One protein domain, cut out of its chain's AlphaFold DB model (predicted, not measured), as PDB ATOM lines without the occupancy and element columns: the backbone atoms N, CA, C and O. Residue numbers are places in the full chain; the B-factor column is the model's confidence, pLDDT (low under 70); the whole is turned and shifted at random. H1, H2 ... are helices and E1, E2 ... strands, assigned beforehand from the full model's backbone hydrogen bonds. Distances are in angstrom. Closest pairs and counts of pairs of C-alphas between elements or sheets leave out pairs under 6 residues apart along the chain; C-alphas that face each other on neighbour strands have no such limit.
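Overview. This is residues 809 to 927 of the 928 residues of an uncharacterized protein of Thalassobacter sp. 16PALIMAR09 (UniProt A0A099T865). With little regular structure, the chain winds in stacked turns with two walls, the mixed sheet E1-E3-E5-E9-E8-E7, ending in the meander E7-E8-E9 of antiparallel neighbours, and the parallel sheet E2-E4-E6. The printed part has 119 residues, under half in nine named strands and two helices, E1-E2-E3-E4-H1-E5-E6-H2-E7-E8-E9, mostly strand. It is compact, radius of gyration of the C-alphas 13.3 A, spans 39 by 29 by 27 A.

Arrangement. E1, residues 814-816, E3, 831-833, E5, 864-867, E9, 908-914, E8, 900-905, and E7, 892-896, are successive neighbours; N 815 and O 831 are 2.8 A apart, N 901 and O 913 2.9 A. E2, residues 823-826, E4, 848-850, and E6, 875-877, are parallel, N 824 and O 848 2.8 A apart. H1, residues 858-861, is on the mixed sheet; H2, 888-891, only grazes it; both are too short for O i to N i+4 pairs.

Along the chain. C-alpha 814 begins E1 at (91.508, 80.031, 65.969); C-alpha 914 ends E9, 17.8 A long, at (92.487, 94.314, 69.104).

Size, cuts and confidence. The printed part has no cut; residues 836-845, in the long link E3 to E4, are under pLDDT 70.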
ATOM      1  N   ASN A 809      95.616  77.393  57.482       95.88
ATOM      2  CA  ASN A 809      94.443  77.054  58.297       95.88
ATOM      3  C   ASN A 809      93.114  77.264  57.544       95.88
ATOM      4  O   ASN A 809      92.935  78.267  56.856       95.88
ATOM      5  N   ASP A 810      92.159  76.342  57.715       94.75
ATOM      6  CA  ASP A 810      90.786  76.464  57.193       94.75
ATOM      7  C   ASP A 810      90.011  77.606  57.878       94.75
ATOM      8  O   ASP A 810      90.097  77.762  59.097       94.75
ATOM      9  N   ALA A 811      89.159  78.314  57.130       95.25
ATOM     10  CA  ALA A 811      88.304  79.394  57.634       95.25
ATOM     11  C   ALA A 811      87.485  79.026  58.887       95.25
ATOM     12  O   ALA A 811      86.891  77.946  58.979       95.25
ATOM     13  N   ASN A 812      87.271  80.010  59.766       96.50
ATOM     14  CA  ASN A 812      86.631  79.910  61.085       96.50
ATOM     15  C   ASN A 812      87.474  79.134  62.123       96.50
ATOM     16  O   ASN A 812      86.919  78.550  63.063       96.50
ATOM     17  N   THR A 813      88.800  79.124  61.966       96.88
ATOM     18  CA  THR A 813      89.757  78.543  62.916       96.88
ATOM     19  C   THR A 813      90.327  79.618  63.846       96.88
ATOM     20  O   THR A 813      90.482  80.776  63.467       96.88
ATOM     21  N   THR A 814      90.652  79.229  65.084       96.81
ATOM     22  CA  THR A 814      91.508  80.031  65.969       96.81
ATOM     23  C   THR A 814      92.951  79.565  65.800       96.81
ATOM     24  O   THR A 814      93.311  78.484  66.272       96.81
ATOM     25  N   VAL A 815      93.761  80.359  65.111       95.81
ATOM     26  CA  VAL A 815      95.198  80.154  64.921       95.81
ATOM     27  C   VAL A 815      95.919  80.782  66.115       95.81
ATOM     28  O   VAL A 815      95.582  81.886  66.527       95.81
ATOM     29  N   ASN A 816      96.839  80.049  66.745       92.00
ATOM     30  CA  ASN A 816      97.504  80.469  67.987       92.00
ATOM     31  C   ASN A 816      99.008  80.595  67.715       92.00
ATOM     32  O   ASN A 816      99.592  79.644  67.188       92.00
ATOM     33  N   GLY A 817      99.612  81.719  68.100       86.19
ATOM     34  CA  GLY A 817     101.058  81.941  68.043       86.19
ATOM     35  C   GLY A 817     101.838  81.201  69.138       86.19
ATOM     36  O   GLY A 817     101.303  80.386  69.902       86.19
ATOM     37  N   THR A 818     103.134  81.489  69.220       82.06
ATOM     38  CA  THR A 818     104.073  80.937  70.208       82.06
ATOM     39  C   THR A 818     104.995  82.029  70.769       82.06
ATOM     40  O   THR A 818     104.934  83.175  70.351       82.06
ATOM     41  N   ILE A 819     105.878  81.683  71.714       72.25
ATOM     42  CA  ILE A 819     106.892  82.604  72.276       72.25
ATOM     43  C   ILE A 819     108.074  82.911  71.332       72.25
ATOM     44  O   ILE A 819     109.076  83.465  71.772       72.25
ATOM     45  N   PHE A 820     108.014  82.462  70.081       77.56
ATOM     46  CA  PHE A 820     109.027  82.679  69.048       77.56
ATOM     47  C   PHE A 820     108.354  83.322  67.835       77.56
ATOM     48  O   PHE A 820     107.138  83.182  67.711       77.56
ATOM     49  N   LYS A 821     109.134  83.937  66.933       84.62
ATOM     50  CA  LYS A 821     108.635  84.453  65.646       84.62
ATOM     51  C   LYS A 821     107.790  83.394  64.929       84.62
ATOM     52  O   LYS A 821     108.259  82.284  64.673       84.62
ATOM     53  N   ASN A 822     106.548  83.745  64.625       88.50
ATOM     54  CA  ASN A 822     105.543  82.893  64.010       88.50
ATOM     55  C   ASN A 822     105.272  83.330  62.563       88.50
ATOM     56  O   ASN A 822     105.458  84.482  62.174       88.50
ATOM     57  N   THR A 823     104.762  82.412  61.748       94.25
ATOM     58  CA  THR A 823     104.113  82.762  60.480       94.25
ATOM     59  C   THR A 823     102.786  82.023  60.400       94.25
ATOM     60  O   THR A 823     102.732  80.794  60.332       94.25
ATOM     61  N   LEU A 824     101.701  82.784  60.517       95.38
ATOM     62  CA  LEU A 824     100.346  82.290  60.718       95.38
ATOM     63  C   LEU A 824      99.505  82.605  59.482       95.38
ATOM     64  O   LEU A 824      99.232  83.763  59.188       95.38
ATOM     65  N   VAL A 825      99.065  81.568  58.768       97.00
ATOM     66  CA  VAL A 825      98.301  81.718  57.519       97.00
ATOM     67  C   VAL A 825      96.891  81.164  57.691       97.00
ATOM     68  O   VAL A 825      96.720  80.013  58.109       97.00
ATOM     69  N   GLY A 826      95.876  81.951  57.332       95.88
ATOM     70  CA  GLY A 826      94.472  81.530  57.316       95.88
ATOM     71  C   GLY A 826      93.808  81.741  55.955       95.88
ATOM     72  O   GLY A 826      93.995  82.778  55.327       95.88
ATOM     73  N   LYS A 827      92.997  80.774  55.509       94.06
ATOM     74  CA  LYS A 827      92.075  80.929  54.370       94.06
ATOM     75  C   LYS A 827      90.784  81.567  54.878       94.06
ATOM     76  O   LYS A 827      90.190  81.038  55.819       94.06
ATOM     77  N   GLY A 828      90.330  82.652  54.257       94.38
ATOM     78  CA  GLY A 828      89.151  83.413  54.689       94.38
ATOM     79  C   GLY A 828      89.201  83.908  56.149       94.38
ATOM     80  O   GLY A 828      90.257  83.955  56.777       94.38
ATOM     81  N   ALA A 829      88.025  84.228  56.696       96.94
ATOM     82  CA  ALA A 829      87.841  84.772  58.045       96.94
ATOM     83  C   ALA A 829      88.300  83.815  59.167       96.94
ATOM     84  O   ALA A 829      87.756  82.714  59.312       96.94
ATOM     85  N   ASN A 830      89.244  84.252  60.000       98.44
ATOM     86  CA  ASN A 830      89.823  83.506  61.121       98.44
ATOM     87  C   ASN A 830      90.021  84.381  62.374       98.44
ATOM     88  O   ASN A 830      89.816  85.594  62.359       98.44
ATOM     89  N   THR A 831      90.420  83.750  63.480       98.12
ATOM     90  CA  THR A 831      90.920  84.448  64.673       98.12
ATOM     91  C   THR A 831      92.389  84.107  64.871       98.12
ATOM     92  O   THR A 831      92.718  82.926  64.970       98.12
ATOM     93  N   PHE A 832      93.250  85.112  64.975       96.62
ATOM     94  CA  PHE A 832      94.670  84.977  65.283       96.62
ATOM     95  C   PHE A 832      94.911  85.456  66.721       96.62
ATOM     96  O   PHE A 832      94.446  86.525  67.107       96.62
ATOM     97  N   ASP A 833      95.577  84.640  67.534       92.62
ATOM     98  CA  ASP A 833      95.829  84.902  68.957       92.62
ATOM     99  C   ASP A 833      97.325  84.739  69.249       92.62
ATOM    100  O   ASP A 833      97.830  83.612  69.312       92.62
ATOM    101  N   LEU A 834      98.035  85.865  69.383       85.69
ATOM    102  CA  LEU A 834      99.481  85.907  69.624       85.69
ATOM    103  C   LEU A 834      99.837  85.901  71.124       85.69
ATOM    104  O   LEU A 834     101.015  85.840  71.470       85.69
ATOM    105  N   SER A 835      98.846  85.847  72.033       75.06
ATOM    106  CA  SER A 835      99.012  86.016  73.497       75.06
ATOM    107  C   SER A 835      99.706  84.850  74.244       75.06
ATOM    108  O   SER A 835      99.504  84.595  75.442       75.06
ATOM    109  N   GLY A 836     100.578  84.128  73.538       56.31
ATOM    110  CA  GLY A 836     101.272  82.881  73.859       56.31
ATOM    111  C   GLY A 836     102.335  82.914  74.968       56.31
ATOM    112  O   GLY A 836     103.258  82.108  74.928       56.31
ATOM    113  N   VAL A 837     102.160  83.745  76.001       47.81
ATOM    114  CA  VAL A 837     102.831  83.727  77.324       47.81
ATOM    115  C   VAL A 837     104.352  83.981  77.433       47.81
ATOM    116  O   VAL A 837     105.088  83.101  77.887       47.81
ATOM    117  N   ALA A 838     104.770  85.252  77.319       45.28
ATOM    118  CA  ALA A 838     105.542  85.942  78.380       45.28
ATOM    119  C   ALA A 838     105.610  87.476  78.184       45.28
ATOM    120  O   ALA A 838     105.912  87.946  77.095       45.28
ATOM    121  N   LEU A 839     105.389  88.236  79.270       45.62
ATOM    122  CA  LEU A 839     105.494  89.708  79.346       45.62
ATOM    123  C   LEU A 839     106.759  90.124  80.134       45.62
ATOM    124  O   LEU A 839     106.667  90.758  81.189       45.62
ATOM    125  N   ASP A 840     107.925  89.642  79.705       46.09
ATOM    126  CA  ASP A 840     109.238  89.884  80.324       46.09
ATOM    127  C   ASP A 840     110.299  89.722  79.221       46.09
ATOM    128  O   ASP A 840     110.418  88.625  78.672       46.09
ATOM    129  N   GLN A 841     111.019  90.809  78.900       42.06
ATOM    130  CA  GLN A 841     111.489  91.170  77.538       42.06
ATOM    131  C   GLN A 841     110.293  91.638  76.655       42.06
ATOM    132  O   GLN A 841     109.162  91.249  76.942       42.06
ATOM    133  N   THR A 842     110.388  92.575  75.695       43.12
ATOM    134  CA  THR A 842     111.524  93.244  75.001       43.12
ATOM    135  C   THR A 842     112.438  92.323  74.197       43.12
ATOM    136  O   THR A 842     113.642  92.550  74.086       43.12
ATOM    137  N   ASP A 843     111.853  91.246  73.697       44.28
ATOM    138  CA  ASP A 843     112.330  90.427  72.600       44.28
ATOM    139  C   ASP A 843     111.542  90.844  71.354       44.28
ATOM    140  O   ASP A 843     110.323  90.721  71.361       44.28
ATOM    141  N   GLY A 844     112.217  91.370  70.325       49.81
ATOM    142  CA  GLY A 844     111.561  91.797  69.085       49.81
ATOM    143  C   GLY A 844     110.954  90.594  68.368       49.81
ATOM    144  O   GLY A 844     111.684  89.755  67.831       49.81
ATOM    145  N   ARG A 845     109.627  90.474  68.416       64.50
ATOM    146  CA  ARG A 845     108.868  89.408  67.762       64.50
ATOM    147  C   ARG A 845     108.206  90.013  66.541       64.50
ATOM    148  O   ARG A 845     107.315  90.826  66.690       64.50
ATOM    149  N   SER A 846     108.659  89.604  65.364       81.44
ATOM    150  CA  SER A 846     108.039  90.019  64.106       81.44
ATOM    151  C   SER A 846     107.266  88.866  63.501       81.44
ATOM    152  O   SER A 846     107.785  88.172  62.619       81.44
ATOM    153  N   ASP A 847     106.066  88.617  64.014       90.25
ATOM    154  CA  ASP A 847     105.167  87.605  63.479       90.25
ATOM    155  C   ASP A 847     104.570  88.071  62.145       90.25
ATOM    156  O   ASP A 847     104.248  89.240  61.945       90.25
ATOM    157  N   LEU A 848     104.394  87.128  61.219       94.69
ATOM    158  CA  LEU A 848     103.736  87.371  59.936       94.69
ATOM    159  C   LEU A 848     102.342  86.736  59.935       94.69
ATOM    160  O   LEU A 848     102.210  85.511  60.021       94.69
ATOM    161  N   ILE A 849     101.300  87.559  59.815       96.44
ATOM    162  CA  ILE A 849      99.896  87.148  59.836       96.44
ATOM    163  C   ILE A 849      99.314  87.304  58.425       96.44
ATOM    164  O   ILE A 849      98.920  88.393  58.016       96.44
ATOM    165  N   VAL A 850      99.243  86.208  57.667       97.44
ATOM    166  CA  VAL A 850      98.665  86.213  56.314       97.44
ATOM    167  C   VAL A 850      97.159  85.986  56.389       97.44
ATOM    168  O   VAL A 850      96.686  84.908  56.784       97.44
ATOM    169  N   LEU A 851      96.407  87.000  55.967       97.12
ATOM    170  CA  LEU A 851      94.951  86.996  55.938       97.12
ATOM    171  C   LEU A 851      94.448  86.461  54.593       97.12
ATOM    172  O   LEU A 851      94.978  86.792  53.538       97.12
ATOM    173  N   GLY A 852      93.387  85.654  54.620       93.00
ATOM    174  CA  GLY A 852      92.634  85.316  53.413       93.00
ATOM    175  C   GLY A 852      93.385  84.552  52.318       93.00
ATOM    176  O   GLY A 852      92.960  84.642  51.174       93.00
ATOM    177  N   TYR A 853      94.461  83.810  52.614       95.12
ATOM    178  CA  TYR A 853      95.315  83.217  51.570       95.12
ATOM    179  C   TYR A 853      94.514  82.405  50.536       95.12
ATOM    180  O   TYR A 853      93.807  81.456  50.891       95.12
ATOM    181  N   GLY A 854      94.647  82.780  49.259       91.69
ATOM    182  CA  GLY A 854      93.880  82.211  48.148       91.69
ATOM    183  C   GLY A 854      92.533  82.887  47.858       91.69
ATOM    184  O   GLY A 854      91.727  82.317  47.123       91.69
ATOM    185  N   ALA A 855      92.261  84.057  48.436       94.06
ATOM    186  CA  ALA A 855      91.151  84.921  48.048       94.06
ATOM    187  C   ALA A 855      91.425  85.617  46.700       94.06
ATOM    188  O   ALA A 855      92.535  86.072  46.454       94.06
ATOM    189  N   GLU A 856      90.398  85.738  45.851       91.38
ATOM    190  CA  GLU A 856      90.435  86.541  44.611       91.38
ATOM    191  C   GLU A 856      89.820  87.948  44.813       91.38
ATOM    192  O   GLU A 856      89.814  88.764  43.893       91.38
ATOM    193  N   THR A 857      89.240  88.224  45.991       92.75
ATOM    194  CA  THR A 857      88.547  89.481  46.332       92.75
ATOM    195  C   THR A 857      88.680  89.812  47.821       92.75
ATOM    196  O   THR A 857      88.869  88.915  48.649       92.75
ATOM    197  N   ALA A 858      88.513  91.086  48.192       92.12
ATOM    198  CA  ALA A 858      88.502  91.505  49.595       92.12
ATOM    199  C   ALA A 858      87.362  90.834  50.395       92.12
ATOM    200  O   ALA A 858      87.543  90.474  51.561       92.12
ATOM    201  N   GLU A 859      86.202  90.574  49.776       94.69
ATOM    202  CA  GLU A 859      85.113  89.843  50.436       94.69
ATOM    203  C   GLU A 859      85.423  88.354  50.687       94.69
ATOM    204  O   GLU A 859      84.859  87.773  51.621       94.69
ATOM    205  N   ASP A 860      86.315  87.737  49.902       94.81
ATOM    206  CA  ASP A 860      86.760  86.348  50.098       94.81
ATOM    207  C   ASP A 860      87.825  86.213  51.209       94.81
ATOM    208  O   ASP A 860      87.890  85.162  51.857       94.81
ATOM    209  N   ILE A 861      88.588  87.278  51.515       96.62
ATOM    210  CA  ILE A 861      89.396  87.366  52.752       96.62
ATOM    211  C   ILE A 861      88.471  87.277  53.972       96.62
ATOM    212  O   ILE A 861      88.745  86.542  54.924       96.62
ATOM    213  N   GLY A 862      87.349  88.000  53.930       95.19
ATOM    214  CA  GLY A 862      86.397  88.103  55.032       95.19
ATOM    215  C   GLY A 862      86.976  88.778  56.284       95.19
ATOM    216  O   GLY A 862      88.124  89.202  56.322       95.19
ATOM    217  N   PHE A 863      86.160  88.876  57.334       97.56
ATOM    218  CA  PHE A 863      86.529  89.600  58.553       97.56
ATOM    219  C   PHE A 863      87.362  88.742  59.517       97.56
ATOM    220  O   PHE A 863      86.889  87.707  59.995       97.56
ATOM    221  N   ASN A 864      88.573  89.196  59.835       98.50
ATOM    222  CA  ASN A 864      89.515  88.534  60.735       98.50
ATOM    223  C   ASN A 864      89.619  89.255  62.089       98.50
ATOM    224  O   ASN A 864      89.457  90.468  62.183       98.50
ATOM    225  N   GLU A 865      89.915  88.505  63.147       98.12
ATOM    226  CA  GLU A 865      90.094  89.027  64.510       98.12
ATOM    227  C   GLU A 865      91.537  88.723  64.945       98.12
ATOM    228  O   GLU A 865      91.883  87.548  65.071       98.12
ATOM    229  N   VAL A 866      92.385  89.733  65.154       96.81
ATOM    230  CA  VAL A 866      93.805  89.568  65.526       96.81
ATOM    231  C   VAL A 866      94.038  90.125  66.931       96.81
ATOM    232  O   VAL A 866      93.666  91.263  67.211       96.81
ATOM    233  N   TYR A 867      94.641  89.334  67.818       93.94
ATOM    234  CA  TYR A 867      94.925  89.706  69.209       93.94
ATOM    235  C   TYR A 867      96.427  89.723  69.501       93.94
ATOM    236  O   TYR A 867      97.114  88.760  69.160       93.94
ATOM    237  N   ASP A 868      96.869  90.745  70.246       88.50
ATOM    238  CA  ASP A 868      98.253  90.931  70.729       88.50
ATOM    239  C   ASP A 868      99.262  91.220  69.587       88.50
ATOM    240  O   ASP A 868     100.372  90.707  69.607       88.50
ATOM    241  N   PHE A 869      98.846  92.025  68.589       90.94
ATOM    242  CA  PHE A 869      99.664  92.504  67.453       90.94
ATOM    243  C   PHE A 869     100.534  93.710  67.854       90.94
ATOM    244  O   PHE A 869     100.006  94.693  68.386       90.94
ATOM    245  N   GLY A 870     101.837  93.657  67.572       87.12
ATOM    246  CA  GLY A 870     102.793  94.745  67.802       87.12
ATOM    247  C   GLY A 870     102.974  95.664  66.586       87.12
ATOM    248  O   GLY A 870     103.317  95.197  65.508       87.12
ATOM    249  N   LEU A 871     102.781  96.976  66.768       84.81
ATOM    250  CA  LEU A 871     103.160  97.996  65.772       84.81
ATOM    251  C   LEU A 871     104.684  98.104  65.675       84.81
ATOM    252  O   LEU A 871     105.345  98.034  66.712       84.81
ATOM    253  N   GLU A 872     105.212  98.318  64.468       80.00
ATOM    254  CA  GLU A 872     106.660  98.332  64.170       80.00
ATOM    255  C   GLU A 872     107.374  97.000  64.529       80.00
ATOM    256  O   GLU A 872     108.602  96.904  64.484       80.00
ATOM    257  N   GLU A 873     106.609  95.955  64.873       84.31
ATOM    258  CA  GLU A 873     107.088  94.625  65.253       84.31
ATOM    259  C   GLU A 873     106.510  93.556  64.303       84.31
ATOM    260  O   GLU A 873     107.283  92.936  63.571       84.31
ATOM    261  N   ASP A 874     105.184  93.372  64.260       90.69
ATOM    262  CA  ASP A 874     104.466  92.370  63.448       90.69
ATOM    263  C   ASP A 874     104.054  92.884  62.050       90.69
ATOM    264  O   ASP A 874     103.980  94.085  61.808       90.69
ATOM    265  N   ALA A 875     103.713  91.969  61.128       94.19
ATOM    266  CA  ALA A 875     103.266  92.309  59.772       94.19
ATOM    267  C   ALA A 875     101.987  91.586  59.305       94.19
ATOM    268  O   ALA A 875     101.804  90.380  59.520       94.19
ATOM    269  N   LEU A 876     101.119  92.304  58.579       96.19
ATOM    270  CA  LEU A 876      99.953  91.750  57.876       96.19
ATOM    271  C   LEU A 876     100.274  91.393  56.415       96.19
ATOM    272  O   LEU A 876     100.630  92.255  55.618       96.19
ATOM    273  N   GLY A 877     100.066  90.132  56.030       95.56
ATOM    274  CA  GLY A 877     100.222  89.671  54.647       95.56
ATOM    275  C   GLY A 877      98.901  89.593  53.883       95.56
ATOM    276  O   GLY A 877      97.973  88.910  54.324       95.56
ATOM    277  N   LEU A 878      98.851  90.226  52.708       93.62
ATOM    278  CA  LEU A 878      97.708  90.236  51.783       93.62
ATOM    279  C   LEU A 878      98.133  89.702  50.406       93.62
ATOM    280  O   LEU A 878      98.115  90.410  49.404       93.62
ATOM    281  N   ILE A 879      98.558  88.435  50.393       92.44
ATOM    282  CA  ILE A 879      99.221  87.808  49.241       92.44
ATOM    283  C   ILE A 879      98.307  87.779  48.010       92.44
ATOM    284  O   ILE A 879      97.200  87.238  48.084       92.44
ATOM    285  N   GLY A 880      98.811  88.268  46.876       88.06
ATOM    286  CA  GLY A 880      98.122  88.241  45.582       88.06
ATOM    287  C   GLY A 880      97.140  89.393  45.337       88.06
ATOM    288  O   GLY A 880      96.337  89.302  44.411       88.06
ATOM    289  N   PHE A 881      97.199  90.459  46.142       89.38
ATOM    290  CA  PHE A 881      96.408  91.688  45.958       89.38
ATOM    291  C   PHE A 881      97.177  92.838  45.276       89.38
ATOM    292  O   PHE A 881      96.668  93.951  45.235       89.38
ATOM    293  N   ASP A 882      98.370  92.560  44.731       85.75
ATOM    294  CA  ASP A 882      99.224  93.512  43.987       85.75
ATOM    295  C   ASP A 882      99.572  94.788  44.786       85.75
ATOM    296  O   ASP A 882      99.633  95.904  44.267       85.75
ATOM    297  N   LEU A 883      99.772  94.608  46.099       87.25
ATOM    298  CA  LEU A 883     100.134  95.675  47.029       87.25
ATOM    299  C   LEU A 883     101.654  95.788  47.175       87.25
ATOM    300  O   LEU A 883     102.347  94.781  47.317       87.25
ATOM    301  N   ASN A 884     102.146  97.022  47.221       84.38
ATOM    302  CA  ASN A 884     103.545  97.402  47.399       84.38
ATOM    303  C   ASN A 884     103.655  98.656  48.310       84.38
ATOM    304  O   ASN A 884     102.627  99.257  48.645       84.38
ATOM    305  N   PRO A 885     104.865  99.080  48.734       80.31
ATOM    306  CA  PRO A 885     105.047 100.237  49.619       80.31
ATOM    307  C   PRO A 885     104.512 101.580  49.090       80.31
ATOM    308  O   PRO A 885     104.271 102.480  49.892       80.31
ATOM    309  N   ASP A 886     104.289 101.716  47.784       75.88
ATOM    310  CA  ASP A 886     103.852 102.961  47.145       75.88
ATOM    311  C   ASP A 886     102.315 103.016  47.006       75.88
ATOM    312  O   ASP A 886     101.689 104.060  47.239       75.88
ATOM    313  N   ASN A 887     101.678 101.872  46.712       81.44
ATOM    314  CA  ASN A 887     100.233 101.764  46.488       81.44
ATOM    315  C   ASN A 887      99.418 101.216  47.679       81.44
ATOM    316  O   ASN A 887      98.190 101.343  47.671       81.44
ATOM    317  N   TYR A 888     100.029 100.664  48.739       85.50
ATOM    318  CA  TYR A 888      99.258 100.047  49.837       85.50
ATOM    319  C   TYR A 888      98.264 101.015  50.496       85.50
ATOM    320  O   TYR A 888      97.125 100.628  50.742       85.50
ATOM    321  N   ASN A 889      98.634 102.284  50.715       80.81
ATOM    322  CA  ASN A 889      97.718 103.300  51.254       80.81
ATOM    323  C   ASN A 889      96.611 103.716  50.258       80.81
ATOM    324  O   ASN A 889      95.570 104.211  50.691       80.81
ATOM    325  N   ILE A 890      96.760 103.444  48.950       83.12
ATOM    326  CA  ILE A 890      95.658 103.580  47.985       83.12
ATOM    327  C   ILE A 890      94.576 102.564  48.343       83.12
ATOM    328  O   ILE A 890      93.408 102.927  48.478       83.12
ATOM    329  N   HIS A 891      94.948 101.298  48.534       86.94
ATOM    330  CA  HIS A 891      94.017 100.179  48.703       86.94
ATOM    331  C   HIS A 891      93.555  99.947  50.152       86.94
ATOM    332  O   HIS A 891      92.405  99.553  50.379       86.94
ATOM    333  N   ILE A 892      94.405 100.229  51.139       89.94
ATOM    334  CA  ILE A 892      94.140 100.023  52.564       89.94
ATOM    335  C   ILE A 892      93.618 101.303  53.215       89.94
ATOM    336  O   ILE A 892      94.256 102.349  53.168       89.94
ATOM    337  N   THR A 893      92.484 101.212  53.915       88.31
ATOM    338  CA  THR A 893      91.987 102.309  54.761       88.31
ATOM    339  C   THR A 893      91.782 101.851  56.199       88.31
ATOM    340  O   THR A 893      91.289 100.753  56.473       88.31
ATOM    341  N   GLN A 894      92.179 102.699  57.146       91.19
ATOM    342  CA  GLN A 894      92.330 102.333  58.552       91.19
ATOM    343  C   GLN A 894      91.453 103.212  59.455       91.19
ATOM    344  O   GLN A 894      91.339 104.420  59.248       91.19
ATOM    345  N   LEU A 895      90.837 102.626  60.484       90.19
ATOM    346  CA  LEU A 895      89.976 103.346  61.425       90.19
ATOM    347  C   LEU A 895      90.250 102.919  62.870       90.19
ATOM    348  O   LEU A 895      89.894 101.817  63.288       90.19
ATOM    349  N   GLN A 896      90.794 103.831  63.675       93.12
ATOM    350  CA  GLN A 896      90.915 103.624  65.116       93.12
ATOM    351  C   GLN A 896      89.521 103.542  65.762       93.12
ATOM    352  O   GLN A 896      88.733 104.492  65.720       93.12
ATOM    353  N   THR A 897      89.224 102.412  66.401       93.31
ATOM    354  CA  THR A 897      87.960 102.172  67.111       93.31
ATOM    355  C   THR A 897      88.151 102.194  68.633       93.31
ATOM    356  O   THR A 897      89.221 102.525  69.142       93.31
ATOM    357  N   GLY A 898      87.087 101.879  69.382       89.88
ATOM    358  CA  GLY A 898      87.147 101.730  70.839       89.88
ATOM    359  C   GLY A 898      87.614 100.355  71.328       89.88
ATOM    360  O   GLY A 898      87.797 100.211  72.535       89.88
ATOM    361  N   ASP A 899      87.770  99.384  70.422       89.00
ATOM    362  CA  ASP A 899      88.162  97.998  70.716       89.00
ATOM    363  C   ASP A 899      89.535  97.631  70.084       89.00
ATOM    364  O   ASP A 899      90.152  96.640  70.467       89.00
ATOM    365  N   GLY A 900      90.038  98.450  69.148       95.19
ATOM    366  CA  GLY A 900      91.277  98.222  68.396       95.19
ATOM    367  C   GLY A 900      91.324  99.012  67.082       95.19
ATOM    368  O   GLY A 900      90.518  99.930  66.881       95.19
ATOM    369  N   LEU A 901      92.226  98.642  66.176       97.00
ATOM    370  CA  LEU A 901      92.336  99.196  64.823       97.00
ATOM    371  C   LEU A 901      91.518  98.361  63.822       97.00
ATOM    372  O   LEU A 901      91.744  97.163  63.681       97.00
ATOM    373  N   LEU A 902      90.581  98.991  63.108       97.25
ATOM    374  CA  LEU A 902      89.853  98.372  61.994       97.25
ATOM    375  C   LEU A 902      90.612  98.624  60.685       97.25
ATOM    376  O   LEU A 902      90.823  99.780  60.318       97.25
ATOM    377  N   VAL A 903      90.965  97.555  59.974       96.56
ATOM    378  CA  VAL A 903      91.648  97.587  58.673       96.56
ATOM    379  C   VAL A 903      90.675  97.155  57.577       96.56
ATOM    380  O   VAL A 903      89.980  96.138  57.702       96.56
ATOM    381  N   ASN A 904      90.630  97.930  56.497       94.19
ATOM    382  CA  ASN A 904      89.785  97.694  55.332       94.19
ATOM    383  C   ASN A 904      90.649  97.628  54.073       94.19
ATOM    384  O   ASN A 904      91.577  98.421  53.940       94.19
ATOM    385  N   LEU A 905      90.290  96.750  53.141       92.88
ATOM    386  CA  LEU A 905      90.826  96.701  51.782       92.88
ATOM    387  C   LEU A 905      89.686  97.066  50.829       92.88
ATOM    388  O   LEU A 905      88.644  96.416  50.866       92.88
ATOM    389  N   ASP A 906      89.845  98.131  50.045       88.50
ATOM    390  CA  ASP A 906      88.849  98.621  49.078       88.50
ATOM    391  C   ASP A 906      87.407  98.664  49.621       88.50
ATOM    392  O   ASP A 906      86.505  97.942  49.191       88.50
ATOM    393  N   ASP A 907      87.210  99.523  50.629       86.12
ATOM    394  CA  ASP A 907      85.965  99.727  51.389       86.12
ATOM    395  C   ASP A 907      85.399  98.468  52.099       86.12
ATOM    396  O   ASP A 907      84.302  98.515  52.667       86.12
ATOM    397  N   THR A 908      86.138  97.351  52.123       94.12
ATOM    398  CA  THR A 908      85.726  96.085  52.754       94.12
ATOM    399  C   THR A 908      86.468  95.844  54.068       94.12
ATOM    400  O   THR A 908      87.690  95.741  54.085       94.12
ATOM    401  N   GLU A 909      85.728  95.700  55.174       96.81
ATOM    402  CA  GLU A 909      86.262  95.363  56.506       96.81
ATOM    403  C   GLU A 909      86.946  93.971  56.493       96.81
ATOM    404  O   GLU A 909      86.254  92.947  56.462       96.81
ATOM    405  N   ILE A 910      88.287  93.914  56.541       97.75
ATOM    406  CA  ILE A 910      89.063  92.653  56.475       97.75
ATOM    407  C   ILE A 910      89.657  92.207  57.818       97.75
ATOM    408  O   ILE A 910      89.818  91.003  58.035       97.75
ATOM    409  N   ALA A 911      89.962  93.128  58.740       98.12
ATOM    410  CA  ALA A 911      90.510  92.773  60.052       98.12
ATOM    411  C   ALA A 911      90.193  93.786  61.162       98.12
ATOM    412  O   ALA A 911      90.154  94.992  60.931       98.12
ATOM    413  N   MET A 912      90.055  93.287  62.393       97.94
ATOM    414  CA  MET A 912      90.200  94.059  63.629       97.94
ATOM    415  C   MET A 912      91.473  93.617  64.352       97.94
ATOM    416  O   MET A 912      91.587  92.447  64.723       97.94
ATOM    417  N   LEU A 913      92.393  94.551  64.588       97.44
ATOM    418  CA  LEU A 913      93.578  94.349  65.424       97.44
ATOM    419  C   LEU A 913      93.262  94.878  66.829       97.44
ATOM    420  O   LEU A 913      93.199  96.089  67.053       97.44
ATOM    421  N   HIS A 914      92.974  93.974  67.762       96.12
ATOM    422  CA  HIS A 914      92.487  94.314  69.104       96.12
ATOM    423  C   HIS A 914      93.572  94.982  69.947       96.12
ATOM    424  O   HIS A 914      94.741  94.623  69.859       96.12
ATOM    425  N   ASP A 915      93.163  95.950  70.771       91.81
ATOM    426  CA  ASP A 915      94.027  96.768  71.642       91.81
ATOM    427  C   ASP A 915      95.135  97.600  70.929       91.81
ATOM    428  O   ASP A 915      95.811  98.385  71.596       91.81
ATOM    429  N   VAL A 916      95.265  97.547  69.593       91.31
ATOM    430  CA  VAL A 916      96.156  98.422  68.797       91.31
ATOM    431  C   VAL A 916      95.672  99.882  68.827       91.31
ATOM    432  O   VAL A 916      94.480 100.161  68.647       91.31
ATOM    433  N   THR A 917      96.596 100.827  69.062       88.81
ATOM    434  CA  THR A 917      96.303 102.265  69.285       88.81
ATOM    435  C   THR A 917      97.008 103.243  68.334       88.81
ATOM    436  O   THR A 917      97.055 104.441  68.621       88.81
ATOM    437  N   GLY A 918      97.601 102.741  67.254       86.12
ATOM    438  CA  GLY A 918      98.224 103.518  66.180       86.12
ATOM    439  C   GLY A 918      97.755 103.011  64.817       86.12
ATOM    440  O   GLY A 918      96.982 102.057  64.751       86.12
ATOM    441  N   PHE A 919      98.207 103.660  63.747       88.88
ATOM    442  CA  PHE A 919      97.987 103.207  62.372       88.88
ATOM    443  C   PHE A 919      99.181 102.377  61.894       88.88
ATOM    444  O   PHE A 919     100.300 102.623  62.334       88.88
ATOM    445  N   LEU A 920      98.924 101.430  60.994       90.06
ATOM    446  CA  LEU A 920      99.949 100.660  60.294       90.06
ATOM    447  C   LEU A 920     100.662 101.534  59.254       90.06
ATOM    448  O   LEU A 920     100.011 102.310  58.547       90.06
ATOM    449  N   THR A 921     101.970 101.350  59.144       85.56
ATOM    450  CA  THR A 921     102.865 101.878  58.107       85.56
ATOM    451  C   THR A 921     103.220 100.774  57.102       85.56
ATOM    452  O   THR A 921     102.744  99.651  57.236       85.56
ATOM    453  N   ALA A 922     104.056 101.061  56.097       83.38
ATOM    454  CA  ALA A 922     104.482 100.066  55.106       83.38
ATOM    455  C   ALA A 922     105.237  98.875  55.733       83.38
ATOM    456  O   ALA A 922     105.071  97.744  55.279       83.38
ATOM    457  N   ASP A 923     106.018  99.114  56.792       85.12
ATOM    458  CA  ASP A 923     106.826  98.090  57.470       85.12
ATOM    459  C   ASP A 923     105.959  97.098  58.282       85.12
ATOM    460  O   ASP A 923     106.381  95.963  58.515       85.12
ATOM    461  N   ASP A 924     104.722  97.486  58.638       91.31
ATOM    462  CA  ASP A 924     103.701  96.635  59.277       91.31
ATOM    463  C   ASP A 924     102.926  95.746  58.262       91.31
ATOM    464  O   ASP A 924     101.928  95.101  58.609       91.31
ATOM    465  N   PHE A 925     103.350  95.697  56.992       92.12
ATOM    466  CA  PHE A 925     102.761  94.856  55.941       92.12
ATOM    467  C   PHE A 925     103.775  93.887  55.312       92.12
ATOM    468  O   PHE A 925     104.991  94.031  55.414       92.12
ATOM    469  N   TYR A 926     103.244  92.862  54.646       93.12
ATOM    470  CA  TYR A 926     103.995  91.917  53.826       93.12
ATOM    471  C   TYR A 926     103.428  91.891  52.402       93.12
ATOM    472  O   TYR A 926     102.290  91.462  52.178       93.12
ATOM    473  N   PHE A 927     104.253  92.352  51.462       87.56
ATOM    474  CA  PHE A 927     103.950  92.536  50.042       87.56
ATOM    475  C   PHE A 927     104.451  91.330  49.224       87.56
ATOM    476  O   PHE A 927     105.654  91.059  49.231       87.56
TER     477      PHE A 927